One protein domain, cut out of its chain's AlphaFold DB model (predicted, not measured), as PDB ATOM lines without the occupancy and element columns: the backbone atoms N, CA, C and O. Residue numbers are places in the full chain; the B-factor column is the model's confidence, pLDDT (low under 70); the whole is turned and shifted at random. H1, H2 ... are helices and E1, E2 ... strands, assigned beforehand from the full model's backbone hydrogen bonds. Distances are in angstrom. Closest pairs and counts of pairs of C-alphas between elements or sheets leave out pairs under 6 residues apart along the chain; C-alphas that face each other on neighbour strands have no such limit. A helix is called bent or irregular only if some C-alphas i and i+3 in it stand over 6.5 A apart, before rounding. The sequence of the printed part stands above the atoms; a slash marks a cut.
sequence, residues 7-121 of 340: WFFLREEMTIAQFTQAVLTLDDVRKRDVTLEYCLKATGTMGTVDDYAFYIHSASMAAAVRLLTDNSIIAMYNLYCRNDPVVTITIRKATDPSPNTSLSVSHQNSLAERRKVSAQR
ATOM      1  N   TRP A   7     110.784 130.828 134.660       79.75
ATOM      2  CA  TRP A   7     111.030 130.584 136.074       79.75
ATOM      3  C   TRP A   7     110.761 129.125 136.404       79.75
ATOM      4  O   TRP A   7     109.656 128.614 136.200       79.75
ATOM      5  N   PHE A   8     111.790 128.460 136.908       76.75
ATOM      6  CA  PHE A   8     111.783 127.052 137.251       76.75
ATOM      7  C   PHE A   8     111.817 126.889 138.768       76.75
ATOM      8  O   PHE A   8     112.771 127.307 139.416       76.75
ATOM      9  N   PHE A   9     110.791 126.267 139.336       82.69
ATOM     10  CA  PHE A   9     110.724 125.953 140.761       82.69
ATOM     11  C   PHE A   9     110.951 124.464 140.925       82.69
ATOM     12  O   PHE A   9     110.237 123.655 140.331       82.69
ATOM     13  N   LEU A  10     111.944 124.113 141.725       78.94
ATOM     14  CA  LEU A  10     112.431 122.759 141.855       78.94
ATOM     15  C   LEU A  10     112.455 122.347 143.313       78.94
ATOM     16  O   LEU A  10     113.246 122.881 144.081       78.94
ATOM     17  N   ARG A  11     111.669 121.341 143.678       80.50
ATOM     18  CA  ARG A  11     111.829 120.658 144.957       80.50
ATOM     19  C   ARG A  11     112.766 119.472 144.797       80.50
ATOM     20  O   ARG A  11     112.507 118.580 143.988       80.50
ATOM     21  N   GLU A  12     113.809 119.447 145.613       73.25
ATOM     22  CA  GLU A  12     114.737 118.332 145.722       73.25
ATOM     23  C   GLU A  12     114.707 117.743 147.128       73.25
ATOM     24  O   GLU A  12     114.781 118.463 148.124       73.25
ATOM     25  N   GLU A  13     114.683 116.418 147.205       69.38
ATOM     26  CA  GLU A  13     114.981 115.693 148.431       69.38
ATOM     27  C   GLU A  13     116.217 114.839 148.189       69.38
ATOM     28  O   GLU A  13     116.227 113.970 147.322       69.38
ATOM     29  N   MET A  14     117.271 115.054 148.976       62.38
ATOM     30  CA  MET A  14     118.530 114.313 148.820       62.38
ATOM     31  C   MET A  14     118.388 112.803 149.075       62.38
ATOM     32  O   MET A  14     119.300 112.037 148.779       62.38
ATOM     33  N   THR A  15     117.262 112.378 149.650       54.69
ATOM     34  CA  THR A  15     117.003 111.013 150.112       54.69
ATOM     35  C   THR A  15     116.164 110.176 149.158       54.69
ATOM     36  O   THR A  15     115.955 109.003 149.442       54.69
ATOM     37  N   ILE A  16     115.641 110.748 148.075       54.19
ATOM     38  CA  ILE A  16     114.795 110.047 147.102       54.19
ATOM     39  C   ILE A  16     115.111 110.544 145.688       54.19
ATOM     40  O   ILE A  16     115.448 111.701 145.484       54.19
ATOM     41  N   ALA A  17     114.981 109.678 144.683       48.03
ATOM     42  CA  ALA A  17     115.259 110.022 143.283       48.03
ATOM     43  C   ALA A  17     114.117 110.807 142.597       48.03
ATOM     44  O   ALA A  17     114.013 110.808 141.372       48.03
ATOM     45  N   GLN A  18     113.230 111.430 143.378       50.03
ATOM     46  CA  GLN A  18     112.033 112.112 142.891       50.03
ATOM     47  C   GLN A  18     112.162 113.624 143.062       50.03
ATOM     48  O   GLN A  18     112.680 114.110 144.066       50.03
ATOM     49  N   PHE A  19     111.644 114.352 142.076       62.09
ATOM     50  CA  PHE A  19     111.622 115.810 142.048       62.09
ATOM     51  C   PHE A  19     110.224 116.262 141.699       62.09
ATOM     52  O   PHE A  19     109.530 115.624 140.903       62.09
ATOM     53  N   THR A  20     109.834 117.394 142.264       63.72
ATOM     54  CA  THR A  20     108.609 118.072 141.863       63.72
ATOM     55  C   THR A  20     108.992 119.412 141.273       63.72
ATOM     56  O   THR A  20     109.781 120.154 141.863       63.72
ATOM     57  N   GLN A  21     108.480 119.693 140.077       71.56
ATOM     58  CA  GLN A  21     108.841 120.884 139.323       71.56
ATOM     59  C   GLN A  21     107.608 121.682 138.921       71.56
ATOM     60  O   GLN A  21     106.576 121.108 138.574       71.56
ATOM     61  N   ALA A  22     107.759 123.000 138.894       74.94
ATOM     62  CA  ALA A  22     106.818 123.912 138.265       74.94
ATOM     63  C   ALA A  22     107.558 124.887 137.355       74.94
ATOM     64  O   ALA A  22     108.678 125.305 137.649       74.94
ATOM     65  N   VAL A  23     106.921 125.238 136.239       74.19
ATOM     66  CA  VAL A  23     107.471 126.161 135.243       74.19
ATOM     67  C   VAL A  23     106.468 127.278 135.022       74.19
ATOM     68  O   VAL A  23     105.308 127.002 134.728       74.19
ATOM     69  N   LEU A  24     106.914 128.524 135.158       77.38
ATOM     70  CA  LEU A  24     106.096 129.718 134.962       77.38
ATOM     71  C   LEU A  24     106.796 130.692 134.016       77.38
ATOM     72  O   LEU A  24     108.026 130.736 133.955       77.38
ATOM     73  N   THR A  25     106.018 131.485 133.282       78.38
ATOM     74  CA  THR A  25     106.568 132.643 132.565       78.38
ATOM     75  C   THR A  25     106.818 133.799 133.530       78.38
ATOM     76  O   THR A  25     106.227 133.852 134.613       78.38
ATOM     77  N   LEU A  26     107.659 134.759 133.139       76.06
ATOM     78  CA  LEU A  26     107.852 135.985 133.915       76.06
ATOM     79  C   LEU A  26     106.535 136.749 134.142       76.06
ATOM     80  O   LEU A  26     106.328 137.307 135.217       76.06
ATOM     81  N   ASP A  27     105.615 136.730 133.179       76.56
ATOM     82  CA  ASP A  27     104.306 137.368 133.337       76.56
ATOM     83  C   ASP A  27     103.416 136.638 134.346       76.56
ATOM     84  O   ASP A  27     102.719 137.280 135.133       76.56
ATOM     85  N   ASP A  28     103.465 135.304 134.377       75.75
ATOM     86  CA  ASP A  28     102.769 134.515 135.398       75.75
ATOM     87  C   ASP A  28     103.338 134.784 136.794       75.75
ATOM     88  O   ASP A  28     102.587 134.886 137.762       75.75
ATOM     89  N   VAL A  29     104.660 134.943 136.887       77.06
ATOM     90  CA  VAL A  29     105.377 135.313 138.113       77.06
ATOM     91  C   VAL A  29     104.966 136.704 138.594       77.06
ATOM     92  O   VAL A  29     104.584 136.863 139.752       77.06
ATOM     93  N   ARG A  30     104.949 137.701 137.702       77.69
ATOM     94  CA  ARG A  30     104.538 139.079 138.019       77.69
ATOM     95  C   ARG A  30     103.096 139.168 138.513       77.69
ATOM     96  O   ARG A  30     102.806 139.970 139.392       77.69
ATOM     97  N   LYS A  31     102.193 138.354 137.961       76.44
ATOM     98  CA  LYS A  31     100.768 138.347 138.336       76.44
ATOM     99  C   LYS A  31     100.489 137.712 139.699       76.44
ATOM    100  O   LYS A  31      99.436 137.983 140.267       76.44
ATOM    101  N   ARG A  32     101.362 136.823 140.177       70.81
ATOM    102  CA  ARG A  32     101.074 135.940 141.322       70.81
ATOM    103  C   ARG A  32     101.768 136.320 142.625       70.81
ATOM    104  O   ARG A  32     101.458 135.689 143.625       70.81
ATOM    105  N   ASP A  33     102.629 137.335 142.597       76.81
ATOM    106  CA  ASP A  33     103.503 137.761 143.697       76.81
ATOM    107  C   ASP A  33     104.369 136.608 144.241       76.81
ATOM    108  O   ASP A  33     103.923 135.731 144.983       76.81
ATOM    109  N   VAL A  34     105.628 136.544 143.804       82.31
ATOM    110  CA  VAL A  34     106.497 135.404 144.124       82.31
ATOM    111  C   VAL A  34     107.075 135.543 145.527       82.31
ATOM    112  O   VAL A  34     108.036 136.274 145.754       82.31
ATOM    113  N   THR A  35     106.518 134.758 146.445       89.44
ATOM    114  CA  THR A  35     107.009 134.548 147.813       89.44
ATOM    115  C   THR A  35     107.634 133.160 147.974       89.44
ATOM    116  O   THR A  35     107.428 132.264 147.148       89.44
ATOM    117  N   LEU A  36     108.382 132.934 149.054       89.06
ATOM    118  CA  LEU A  36     108.908 131.613 149.412       89.06
ATOM    119  C   LEU A  36     107.770 130.601 149.620       89.06
ATOM    120  O   LEU A  36     107.866 129.453 149.179       89.06
ATOM    121  N   GLU A  37     106.655 131.039 150.210       89.62
ATOM    122  CA  GLU A  37     105.454 130.214 150.363       89.62
ATOM    123  C   GLU A  37     104.850 129.841 149.001       89.62
ATOM    124  O   GLU A  37     104.468 128.690 148.777       89.62
ATOM    125  N   TYR A  38     104.808 130.786 148.058       88.06
ATOM    126  CA  TYR A  38     104.369 130.509 146.695       88.06
ATOM    127  C   TYR A  38     105.283 129.497 145.997       88.06
ATOM    128  O   TYR A  38     104.786 128.557 145.381       88.06
ATOM    129  N   CYS A  39     106.607 129.629 146.133       87.75
ATOM    130  CA  CYS A  39     107.573 128.670 145.583       87.75
ATOM    131  C   CYS A  39     107.304 127.244 146.100       87.75
ATOM    132  O   CYS A  39     107.316 126.275 145.335       87.75
ATOM    133  N   LEU A  40     107.015 127.119 147.399       88.31
ATOM    134  CA  LEU A  40     106.696 125.846 148.043       88.31
ATOM    135  C   LEU A  40     105.386 125.249 147.502       88.31
ATOM    136  O   LEU A  40     105.352 124.084 147.101       88.31
ATOM    137  N   LYS A  41     104.329 126.064 147.398       85.62
ATOM    138  CA  LYS A  41     103.031 125.650 146.837       85.62
ATOM    139  C   LYS A  41     103.121 125.290 145.357       85.62
ATOM    140  O   LYS A  41     102.504 124.317 144.933       85.62
ATOM    141  N   ALA A  42     103.901 126.037 144.577       81.38
ATOM    142  CA  ALA A  42     104.085 125.799 143.149       81.38
ATOM    143  C   ALA A  42     104.654 124.400 142.882       81.38
ATOM    144  O   ALA A  42     104.250 123.742 141.930       81.38
ATOM    145  N   THR A  43     105.528 123.909 143.761       78.81
ATOM    146  CA  THR A  43     106.096 122.555 143.676       78.81
ATOM    147  C   THR A  43     105.217 121.476 144.316       78.81
ATOM    148  O   THR A  43     105.662 120.343 144.449       78.81
ATOM    149  N   GLY A  44     103.982 121.789 144.729       77.06
ATOM    150  CA  GLY A  44     103.082 120.832 145.387       77.06
ATOM    151  C   GLY A  44     103.608 120.319 146.731       77.06
ATOM    152  O   GLY A  44     103.228 119.236 147.175       77.06
ATOM    153  N   THR A  45     104.519 121.064 147.360       77.62
ATOM    154  CA  THR A  45     105.197 120.638 148.581       77.62
ATOM    155  C   THR A  45     104.333 120.921 149.807       77.62
ATOM    156  O   THR A  45     103.806 122.020 149.968       77.62
ATOM    157  N   MET A  46     104.216 119.929 150.694       78.00
ATOM    158  CA  MET A  46     103.580 120.075 152.006       78.00
ATOM    159  C   MET A  46     104.614 120.520 153.056       78.00
ATOM    160  O   MET A  46     105.761 120.061 153.027       78.00
ATOM    161  N   GLY A  47     104.200 121.374 153.994       83.44
ATOM    162  CA  GLY A  47     105.040 121.894 155.085       83.44
ATOM    163  C   GLY A  47     105.009 123.419 155.175       83.44
ATOM    164  O   GLY A  47     104.218 124.068 154.487       83.44
ATOM    165  N   THR A  48     105.861 123.987 156.027       88.44
ATOM    166  CA  THR A  48     106.039 125.442 156.156       88.44
ATOM    167  C   THR A  48     107.349 125.885 155.510       88.44
ATOM    168  O   THR A  48     108.226 125.074 155.232       88.44
ATOM    169  N   VAL A  49     107.500 127.186 155.247       88.31
ATOM    170  CA  VAL A  49     108.730 127.751 154.661       88.31
ATOM    171  C   VAL A  49     109.966 127.427 155.514       88.31
ATOM    172  O   VAL A  49     111.025 127.161 154.955       88.31
ATOM    173  N   ASP A  50     109.823 127.369 156.840       88.50
ATOM    174  CA  ASP A  50     110.927 127.119 157.778       88.50
ATOM    175  C   ASP A  50     111.497 125.695 157.689       88.50
ATOM    176  O   ASP A  50     112.664 125.466 158.018       88.50
ATOM    177  N   ASP A  51     110.706 124.739 157.194       87.94
ATOM    178  CA  ASP A  51     111.150 123.359 156.978       87.94
ATOM    179  C   ASP A  51     112.149 123.250 155.808       87.94
ATOM    180  O   ASP A  51     112.821 122.222 155.634       87.94
ATOM    181  N   TYR A  52     112.258 124.303 154.992       90.44
ATOM    182  CA  TYR A  52     112.975 124.291 153.727       90.44
ATOM    183  C   TYR A  52     114.000 125.428 153.604       90.44
ATOM    184  O   TYR A  52     113.906 126.502 154.189       90.44
ATOM    185  N   ALA A  53     115.021 125.176 152.795       88.88
ATOM    186  CA  ALA A  53     115.982 126.157 152.332       88.88
ATOM    187  C   ALA A  53     115.768 126.407 150.836       88.88
ATOM    188  O   ALA A  53     115.640 125.472 150.042       88.88
ATOM    189  N   PHE A  54     115.763 127.683 150.466       90.81
ATOM    190  CA  PHE A  54     115.489 128.151 149.115       90.81
ATOM    191  C   PHE A  54     116.756 128.757 148.525       90.81
ATOM    192  O   PHE A  54     117.494 129.469 149.209       90.81
ATOM    193  N   TYR A  55     117.013 128.483 147.253       87.50
ATOM    194  CA  TYR A  55     118.206 128.942 146.552       87.50
ATOM    195  C   TYR A  55     117.839 129.411 145.156       87.50
ATOM    196  O   TYR A  55     117.103 128.714 144.471       87.50
ATOM    197  N   ILE A  56     118.374 130.545 144.718       83.62
ATOM    198  CA  ILE A  56     118.180 131.071 143.365       83.62
ATOM    199  C   ILE A  56     119.457 130.930 142.541       83.62
ATOM    200  O   ILE A  56     120.557 131.157 143.046       83.62
ATOM    201  N   HIS A  57     119.315 130.552 141.278       81.69
ATOM    202  CA  HIS A  57     120.415 130.418 140.337       81.69
ATOM    203  C   HIS A  57     119.975 130.802 138.926       81.69
ATOM    204  O   HIS A  57     118.860 130.495 138.505       81.69
ATOM    205  N   SER A  58     120.891 131.388 138.171       74.25
ATOM    206  CA  SER A  58     120.750 131.665 136.746       74.25
ATOM    207  C   SER A  58     122.117 131.528 136.063       74.25
ATOM    208  O   SER A  58     123.128 131.333 136.737       74.25
ATOM    209  N   ALA A  59     122.170 131.566 134.731       64.19
ATOM    210  CA  ALA A  59     123.414 131.333 133.987       64.19
ATOM    211  C   ALA A  59     124.499 132.393 134.262       64.19
ATOM    212  O   ALA A  59     125.685 132.074 134.239       64.19
ATOM    213  N   SER A  60     124.099 133.626 134.573       68.06
ATOM    214  CA  SER A  60     125.001 134.721 134.941       68.06
ATOM    215  C   SER A  60     125.526 134.627 136.381       68.06
ATOM    216  O   SER A  60     126.352 135.443 136.792       68.06
ATOM    217  N   MET A  61     125.070 133.652 137.173       68.56
ATOM    218  CA  MET A  61     125.504 133.459 138.555       68.56
ATOM    219  C   MET A  61     126.583 132.378 138.646       68.56
ATOM    220  O   MET A  61     126.418 131.270 138.152       68.56
ATOM    221  N   ALA A  62     127.673 132.668 139.361       61.03
ATOM    222  CA  ALA A  62     128.738 131.688 139.601       61.03
ATOM    223  C   ALA A  62     128.322 130.557 140.565       61.03
ATOM    224  O   ALA A  62     128.950 129.500 140.599       61.03
ATOM    225  N   ALA A  63     127.299 130.794 141.392       61.94
ATOM    226  CA  ALA A  63     126.783 129.847 142.373       61.94
ATOM    227  C   ALA A  63     125.334 130.194 142.753       61.94
ATOM    228  O   ALA A  63     124.908 131.342 142.622       61.94
ATOM    229  N   ALA A  64     124.579 129.218 143.259       75.69
ATOM    230  CA  ALA A  64     123.203 129.416 143.701       75.69
ATOM    231  C   ALA A  64     123.158 130.179 145.035       75.69
ATOM    232  O   ALA A  64     123.748 129.765 146.029       75.69
ATOM    233  N   VAL A  65     122.442 131.290 145.116       77.12
ATOM    234  CA  VAL A  65     122.413 132.114 146.331       77.12
ATOM    235  C   VAL A  65     121.246 131.704 147.217       77.12
ATOM    236  O   VAL A  65     120.129 131.533 146.739       77.12
ATOM    237  N   ARG A  66     121.495 131.545 148.522       84.56
ATOM    238  CA  ARG A  66     120.438 131.239 149.490       84.56
ATOM    239  C   ARG A  66     119.498 132.434 149.639       84.56
ATOM    240  O   ARG A  66     119.941 133.543 149.924       84.56
ATOM    241  N   LEU A  67     118.208 132.167 149.506       87.44
ATOM    242  CA  LEU A  67     117.130 133.108 149.761       87.44
ATOM    243  C   LEU A  67     116.737 133.018 151.239       87.44
ATOM    244  O   LEU A  67     116.528 131.924 151.767       87.44
ATOM    245  N   LEU A  68     116.685 134.164 151.914       85.00
ATOM    246  CA  LEU A  68     116.369 134.255 153.348       85.00
ATOM    247  C   LEU A  68     114.968 134.815 153.603       85.00
ATOM    248  O   LEU A  68     114.386 134.561 154.649       85.00
ATOM    249  N   THR A  69     114.450 135.603 152.665       88.00
ATOM    250  CA  THR A  69     113.158 136.293 152.758       88.00
ATOM    251  C   THR A  69     112.545 136.439 151.370       88.00
ATOM    252  O   THR A  69     113.256 136.347 150.368       88.00
ATOM    253  N   ASP A  70     111.257 136.761 151.284       87.25
ATOM    254  CA  ASP A  70     110.606 137.054 149.999       87.25
ATOM    255  C   ASP A  70     111.329 138.182 149.238       87.25
ATOM    256  O   ASP A  70     111.633 138.063 148.052       87.25
ATOM    257  N   ASN A  71     111.764 139.226 149.954       85.75
ATOM    258  CA  ASN A  71     112.522 140.342 149.378       85.75
ATOM    259  C   ASN A  71     113.862 139.916 148.758       85.75
ATOM    260  O   ASN A  71     114.350 140.564 147.829       85.75
ATOM    261  N   SER A  72     114.468 138.829 149.247       85.38
ATOM    262  CA  SER A  72     115.719 138.321 148.679       85.38
ATOM    263  C   SER A  72     115.539 137.766 147.263       85.38
ATOM    264  O   SER A  72     116.477 137.840 146.472       85.38
ATOM    265  N   ILE A  73     114.333 137.311 146.898       85.19
ATOM    266  CA  ILE A  73     114.017 136.837 145.543       85.19
ATOM    267  C   ILE A  73     114.122 138.001 144.557       85.19
ATOM    268  O   ILE A  73     114.851 137.923 143.569       85.19
ATOM    269  N   ILE A  74     113.449 139.110 144.869       85.31
ATOM    270  CA  ILE A  74     113.417 140.312 144.026       85.31
ATOM    271  C   ILE A  74     114.813 140.937 143.922       85.31
ATOM    272  O   ILE A  74     115.239 141.336 142.837       85.31
ATOM    273  N   ALA A  75     115.550 140.996 145.035       81.25
ATOM    274  CA  ALA A  75     116.906 141.533 145.051       81.25
ATOM    275  C   ALA A  75     117.852 140.724 144.150       81.25
ATOM    276  O   ALA A  75     118.548 141.301 143.316       81.25
ATOM    277  N   MET A  76     117.852 139.394 144.277       82.94
ATOM    278  CA  MET A  76     118.708 138.531 143.456       82.94
ATOM    279  C   MET A  76     118.296 138.542 141.986       82.94
ATOM    280  O   MET A  76     119.158 138.573 141.106       82.94
ATOM    281  N   TYR A  77     116.990 138.601 141.720       85.31
ATOM    282  CA  TYR A  77     116.471 138.728 140.369       85.31
ATOM    283  C   TYR A  77     117.014 139.974 139.659       85.31
ATOM    284  O   TYR A  77     117.592 139.877 138.576       85.31
ATOM    285  N   ASN A  78     116.879 141.137 140.299       83.94
ATOM    286  CA  ASN A  78     117.291 142.413 139.723       83.94
ATOM    287  C   ASN A  78     118.809 142.533 139.553       83.94
ATOM    288  O   ASN A  78     119.257 143.187 138.614       83.94
ATOM    289  N   LEU A  79     119.584 141.934 140.461       77.94
ATOM    290  CA  LEU A  79     121.044 142.008 140.432       77.94
ATOM    291  C   LEU A  79     121.669 141.074 139.394       77.94
ATOM    292  O   LEU A  79     122.645 141.465 138.760       77.94
ATOM    293  N   TYR A  80     121.130 139.861 139.227       74.25
ATOM    294  CA  TYR A  80     121.826 138.806 138.479       74.25
ATOM    295  C   TYR A  80     120.986 138.113 137.411       74.25
ATOM    296  O   TYR A  80     121.533 137.676 136.407       74.25
ATOM    297  N   CYS A  81     119.672 138.000 137.602       77.62
ATOM    298  CA  CYS A  81     118.858 137.095 136.787       77.62
ATOM    299  C   CYS A  81     118.061 137.804 135.686       77.62
ATOM    300  O   CYS A  81     117.543 137.140 134.798       77.62
ATOM    301  N   ARG A  82     117.914 139.135 135.736       80.69
ATOM    302  CA  ARG A  82     116.991 139.894 134.869       80.69
ATOM    303  C   ARG A  82     117.173 139.628 133.374       80.69
ATOM    304  O   ARG A  82     116.184 139.543 132.656       80.69
ATOM    305  N   ASN A  83     118.418 139.506 132.929       76.75
ATOM    306  CA  ASN A  83     118.742 139.310 131.517       76.75
ATOM    307  C   ASN A  83     118.884 137.830 131.144       76.75
ATOM    308  O   ASN A  83     119.081 137.518 129.974       76.75
ATOM    309  N   ASP A  84     118.786 136.922 132.117       69.44
ATOM    310  CA  ASP A  84     118.980 135.503 131.868       69.44
ATOM    311  C   ASP A  84     117.679 134.863 131.376       69.44
ATOM    312  O   ASP A  84     116.605 135.137 131.917       69.44
ATOM    313  N   PRO A  85     117.747 133.955 130.391       63.84
ATOM    314  CA  PRO A  85     116.553 133.323 129.831       63.84
ATOM    315  C   PRO A  85     115.869 132.365 130.819       63.84
ATOM    316  O   PRO A  85     114.675 132.087 130.692       63.84
ATOM    317  N   VAL A  86     116.613 131.852 131.805       69.69
ATOM    318  CA  VAL A  86     116.126 130.882 132.791       69.69
ATOM    319  C   VAL A  86     116.579 131.274 134.191       69.69
ATOM    320  O   VAL A  86     117.772 131.456 134.442       69.69
ATOM    321  N   VAL A  87     115.616 131.326 135.107       78.44
ATOM    322  CA  VAL A  87     115.826 131.527 136.542       78.44
ATOM    323  C   VAL A  87     115.330 130.292 137.276       78.44
ATOM    324  O   VAL A  87     114.184 129.885 137.104       78.44
ATOM    325  N   THR A  88     116.178 129.697 138.107       82.19
ATOM    326  CA  THR A  88     115.852 128.491 138.870       82.19
ATOM    327  C   THR A  88     115.814 128.799 140.357       82.19
ATOM    328  O   THR A  88     116.802 129.275 140.912       82.19
ATOM    329  N   ILE A  89     114.701 128.472 141.013       86.62
ATOM    330  CA  ILE A  89     114.584 128.397 142.466       86.62
ATOM    331  C   ILE A  89     114.589 126.930 142.891       86.62
ATOM    332  O   ILE A  89     113.654 126.181 142.607       86.62
ATOM    333  N   THR A  90     115.631 126.532 143.612       84.88
ATOM    334  CA  THR A  90     115.787 125.205 144.210       84.88
ATOM    335  C   THR A  90     115.341 125.232 145.669       84.88
ATOM    336  O   THR A  90     115.803 126.060 146.451       84.88
ATOM    337  N   ILE A  91     114.480 124.293 146.044       87.75
ATOM    338  CA  ILE A  91     113.892 124.108 147.369       87.75
ATOM    339  C   ILE A  91     114.390 122.766 147.908       87.75
ATOM    340  O   ILE A  91     114.155 121.722 147.299       87.75
ATOM    341  N   ARG A  92     115.085 122.787 149.045       84.88
ATOM    342  CA  ARG A  92     115.604 121.601 149.752       84.88
ATOM    343  C   ARG A  92     115.129 121.610 151.194       84.88
ATOM    344  O   ARG A  92     114.777 122.673 151.690       84.88
ATOM    345  N   LYS A  93     115.144 120.473 151.898       84.12
ATOM    346  CA  LYS A  93     114.930 120.500 153.358       84.12
ATOM    347  C   LYS A  93     116.004 121.369 154.012       84.12
ATOM    348  O   LYS A  93     117.150 121.352 153.576       84.12
ATOM    349  N   ALA A  94     115.660 122.100 155.069       85.31
ATOM    350  CA  ALA A  94     116.607 122.986 155.754       85.31
ATOM    351  C   ALA A  94     117.841 122.242 156.312       85.31
ATOM    352  O   ALA A  94     118.902 122.837 156.489       85.31
ATOM    353  N   THR A  95     117.704 120.937 156.564       80.50
ATOM    354  CA  THR A  95     118.776 120.035 157.010       80.50
ATOM    355  C   THR A  95     119.676 119.528 155.883       80.50
ATOM    356  O   THR A  95     120.728 118.955 156.165       80.50
ATOM    357  N   ASP A  96     119.265 119.679 154.623       74.06
ATOM    358  CA  ASP A  96     120.022 119.193 153.473       74.06
ATOM    359  C   ASP A  96     121.138 120.186 153.096       74.06
ATOM    360  O   ASP A  96     120.993 121.401 153.261       74.06
ATOM    361  N   PRO A  97     122.273 119.695 152.566       68.50
ATOM    362  CA  PRO A  97     123.378 120.556 152.171       68.50
ATOM    363  C   PRO A  97     123.003 121.492 151.014       68.50
ATOM    364  O   PRO A  97     122.139 121.200 150.178       68.50
ATOM    365  N   SER A  98     123.726 122.610 150.931       67.88
ATOM    366  CA  SER A  98     123.548 123.630 149.896       67.88
ATOM    367  C   SER A  98     123.735 123.068 148.473       67.88
ATOM    368  O   SER A  98     124.594 122.208 148.242       67.88
ATOM    369  N   PRO A  99     123.011 123.593 147.468       62.53
ATOM    370  CA  PRO A  99     123.308 123.335 146.060       62.53
ATOM    371  C   PRO A  99     124.681 123.872 145.612       62.53
ATOM    372  O   PRO A  99     125.104 123.570 144.505       62.53
ATOM    373  N   ASN A 100     125.411 124.625 146.449       57.00
ATOM    374  CA  ASN A 100     126.775 125.095 146.146       57.00
ATOM    375  C   ASN A 100     127.880 124.191 146.681       57.00
ATOM    376  O   ASN A 100     128.939 124.100 146.074       57.00
ATOM    377  N   THR A 101     127.642 123.480 147.788       51.69
ATOM    378  CA  THR A 101     128.530 122.382 148.221       51.69
ATOM    379  C   THR A 101     128.419 121.173 147.281       51.69
ATOM    380  O   THR A 101     129.105 120.175 147.455       51.69
ATOM    381  N   SER A 102     127.532 121.275 146.288       46.72
ATOM    382  CA  SER A 102     127.193 120.306 145.257       46.72
ATOM    383  C   SER A 102     126.833 121.069 143.975       46.72
ATOM    384  O   SER A 102     125.675 121.047 143.596       46.72
ATOM    385  N   LEU A 103     127.782 121.807 143.370       34.47
ATOM    386  CA  LEU A 103     127.566 122.725 142.227       34.47
ATOM    387  C   LEU A 103     126.460 122.249 141.259       34.47
ATOM    388  O   LEU A 103     126.744 121.522 140.328       34.47
ATOM    389  N   SER A 104     125.206 122.669 141.447       37.06
ATOM    390  CA  SER A 104     124.030 122.321 140.619       37.06
ATOM    391  C   SER A 104     123.710 120.820 140.422       37.06
ATOM    392  O   SER A 104     124.531 119.923 140.577       37.06
ATOM    393  N   VAL A 105     122.469 120.514 140.047       42.06
ATOM    394  CA  VAL A 105     121.954 119.133 139.933       42.06
ATOM    395  C   VAL A 105     122.582 118.326 138.785       42.06
ATOM    396  O   VAL A 105     122.494 117.105 138.753       42.06
ATOM    397  N   SER A 106     123.269 119.005 137.869       40.12
ATOM    398  CA  SER A 106     123.837 118.445 136.641       40.12
ATOM    399  C   SER A 106     125.368 118.383 136.603       40.12
ATOM    400  O   SER A 106     125.914 117.918 135.609       40.12
ATOM    401  N   HIS A 107     126.082 118.843 137.635       39.69
ATOM    402  CA  HIS A 107     127.550 118.805 137.645       39.69
ATOM    403  C   HIS A 107     128.071 117.533 138.330       39.69
ATOM    404  O   HIS A 107     127.544 117.101 139.359       39.69
ATOM    405  N   GLN A 108     129.162 116.963 137.815       42.75
ATOM    406  CA  GLN A 108     129.729 115.680 138.266       42.75
ATOM    407  C   GLN A 108     130.013 115.617 139.783       42.75
ATOM    408  O   GLN A 108     129.774 114.591 140.419       42.75
ATOM    409  N   ASN A 109     130.422 116.730 140.402       39.44
ATOM    410  CA  ASN A 109     130.687 116.805 141.849       39.44
ATOM    411  C   ASN A 109     129.410 116.730 142.718       39.44
ATOM    412  O   ASN A 109     129.452 116.241 143.844       39.44
ATOM    413  N   SER A 110     128.264 117.171 142.192       42.81
ATOM    414  CA  SER A 110     126.954 117.059 142.852       42.81
ATOM    415  C   SER A 110     126.429 115.629 142.812       42.81
ATOM    416  O   SER A 110     125.939 115.107 143.814       42.81
ATOM    417  N   LEU A 111     126.628 114.955 141.674       47.41
ATOM    418  CA  LEU A 111     126.380 113.522 141.529       47.41
ATOM    419  C   LEU A 111     127.270 112.708 142.472       47.41
ATOM    420  O   LEU A 111     126.780 111.760 143.079       47.41
ATOM    421  N   ALA A 112     128.536 113.093 142.659       50.41
ATOM    422  CA  ALA A 112     129.452 112.427 143.583       50.41
ATOM    423  C   ALA A 112     128.998 112.520 145.054       50.41
ATOM    424  O   ALA A 112     128.912 111.492 145.726       50.41
ATOM    425  N   GLU A 113     128.635 113.708 145.555       52.38
ATOM    426  CA  GLU A 113     128.129 113.845 146.934       52.38
ATOM    427  C   GLU A 113     126.721 113.249 147.114       52.38
ATOM    428  O   GLU A 113     126.440 112.615 148.132       52.38
ATOM    429  N   ARG A 114     125.846 113.328 146.103       49.88
ATOM    430  CA  ARG A 114     124.559 112.606 146.112       49.88
ATOM    431  C   ARG A 114     124.739 111.101 146.176       49.88
ATOM    432  O   ARG A 114     124.068 110.454 146.980       49.88
ATOM    433  N   ARG A 115     125.644 110.548 145.364       54.62
ATOM    434  CA  ARG A 115     126.013 109.128 145.399       54.62
ATOM    435  C   ARG A 115     126.549 108.760 146.776       54.62
ATOM    436  O   ARG A 115     126.127 107.748 147.309       54.62
ATOM    437  N   LYS A 116     127.379 109.599 147.399       57.19
ATOM    438  CA  LYS A 116     127.921 109.363 148.746       57.19
ATOM    439  C   LYS A 116     126.843 109.345 149.838       57.19
ATOM    440  O   LYS A 116     126.768 108.376 150.589       57.19
ATOM    441  N   VAL A 117     125.980 110.361 149.906       54.56
ATOM    442  CA  VAL A 117     124.900 110.452 150.915       54.56
ATOM    443  C   VAL A 117     123.824 109.378 150.702       54.56
ATOM    444  O   VAL A 117     123.291 108.830 151.667       54.56
ATOM    445  N   SER A 118     123.522 109.039 149.450       49.47
ATOM    446  CA  SER A 118     122.490 108.051 149.111       49.47
ATOM    447  C   SER A 118     122.995 106.610 149.199       49.47
ATOM    448  O   SER A 118     122.247 105.737 149.637       49.47
ATOM    449  N   ALA A 119     124.273 106.354 148.891       53.09
ATOM    450  CA  ALA A 119     124.910 105.049 149.086       53.09
ATOM    451  C   ALA A 119     124.983 104.671 150.570       53.09
ATOM    452  O   ALA A 119     124.732 103.519 150.912       53.09
ATOM    453  N   GLN A 120     125.211 105.641 151.467       54.41
ATOM    454  CA  GLN A 120     125.100 105.436 152.921       54.41
ATOM    455  C   GLN A 120     123.700 104.977 153.364       54.41
ATOM    456  O   GLN A 120     123.543 104.470 154.472       54.41
ATOM    457  N   ARG A 121     122.682 105.147 152.510       51.84
ATOM    458  CA  ARG A 121     121.280 104.786 152.761       51.84
ATOM    459  C   ARG A 121     120.753 103.695 151.814       51.84
ATOM    460  O   ARG A 121     119.555 103.437 151.813       51.84
TER     461      ARG A 121
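What this domain is: This is residues 7 to 121 of the 340 residues of an uncharacterized protein of Monosporascus sp. CRB-8-3 (UniProt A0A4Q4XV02). A strongly twisted sheet of five strands has H2 and H3 packed over one face, with the short helix H1 on the same side near the end of E2, while H4 lies away from the sheet, out beyond its other face. A long stretch with no named element, residues 94 to 107, leads from the sheet to H4; H1 and H4 lie toward opposite ends of the longest axis. The 115 printed residues hold four named helices and five named strands, in the order E1 E2 H1 H2 E3 E4 H3 E5 H4, and the class is mixed, helices and strands. The sheet is mixed too, in the order E2 E1 E5 E3 E4, with E1 and E5 parallel and the other neighbours antiparallel. The whole is compact, with a radius of gyration of the C-alphas of 13.8 A and spans of 43 by 30 by 22 A.

Where its parts are: E1, residues 7 to 12, starts at C-alpha 7, (111.030, 130.584, 136.074), and is 16.0 A long. E2, residues 19 to 25, is 20.0 A long. H1, residues 26 to 32, follows it with no residue between. H2 is residues 36 to 42. E3, residues 52 to 58, is 20.1 A long, from C-alpha 52 at (112.975, 124.291, 153.727). E4 is the short strand of residues 65 to 67, 6.4 A. H3, residues 70 to 81, is 15.6 A long; it is neither bent nor irregular, but only just: C-alphas 78 and 81 are 6.3 A apart. E5, residues 86 to 93, is the longest strand at 23.1 A. H4, residues 108 to 119, is 15.9 A long and ends at C-alpha 119, (124.910, 105.049, 149.086).

How they stand to each other: E2 and E4 are the edge strands. E1 and E2 form a hairpin, with N 9 and O 22 at 2.9 A. E1 and E5 are parallel at 23 degrees, with N 10 and O 89 at 2.8 A. E5 and E3 are antiparallel at 160 degrees, with N 55 and O 90 at 2.8 A. E3 and E4 form a hairpin, with N 65 and O 56 at 2.8 A. H1, H2 and H3 are on the same face, making two layers, a sheet with helices on one face. H1 stands up from the sheet at 53 degrees, over E2; its closest C-alphas to E1 are those of Leu 26 and Trp 7, 6.6 A apart. H2 is over E5, across the strands at 82 degrees to E5 on the local plane, at a height over the sheet of 7.8 A. H3 is over E3 and E4, along the strands at 5 degrees to E3 on the local plane, at a height of 8.7 A. H2 and H3 are close but not clearly touching: the closest C-alphas, of Leu 36 and Asp 70, are 5.7 A apart. H1 and H2 are only just apart, at 8.3 A. H4 is not on the sheet, and is apart from H1, H2 and H3. E2, H1 H2, E3 and E4, H3, E5 are split strand-helix-strand units, two strands running the same way with others between them in the sheet; both crossovers are right-handed. Every O i to N i+4 pair is within hydrogen-bond range in H1, H2 and H4; in H3, 7 of 8 are.

The domain as a whole: The two C-alphas farthest apart, of Lys 31 and Gln 120, are 43.4 A apart. The printed part has no cut. The link from E5 to H4, 14 residues, is long. The mean pLDDT of the printed part is 72.2; residues 13 to 20, 59 to 63, 84 to 86 and 97 to 121 are under 70, and H4 has a mean of 50.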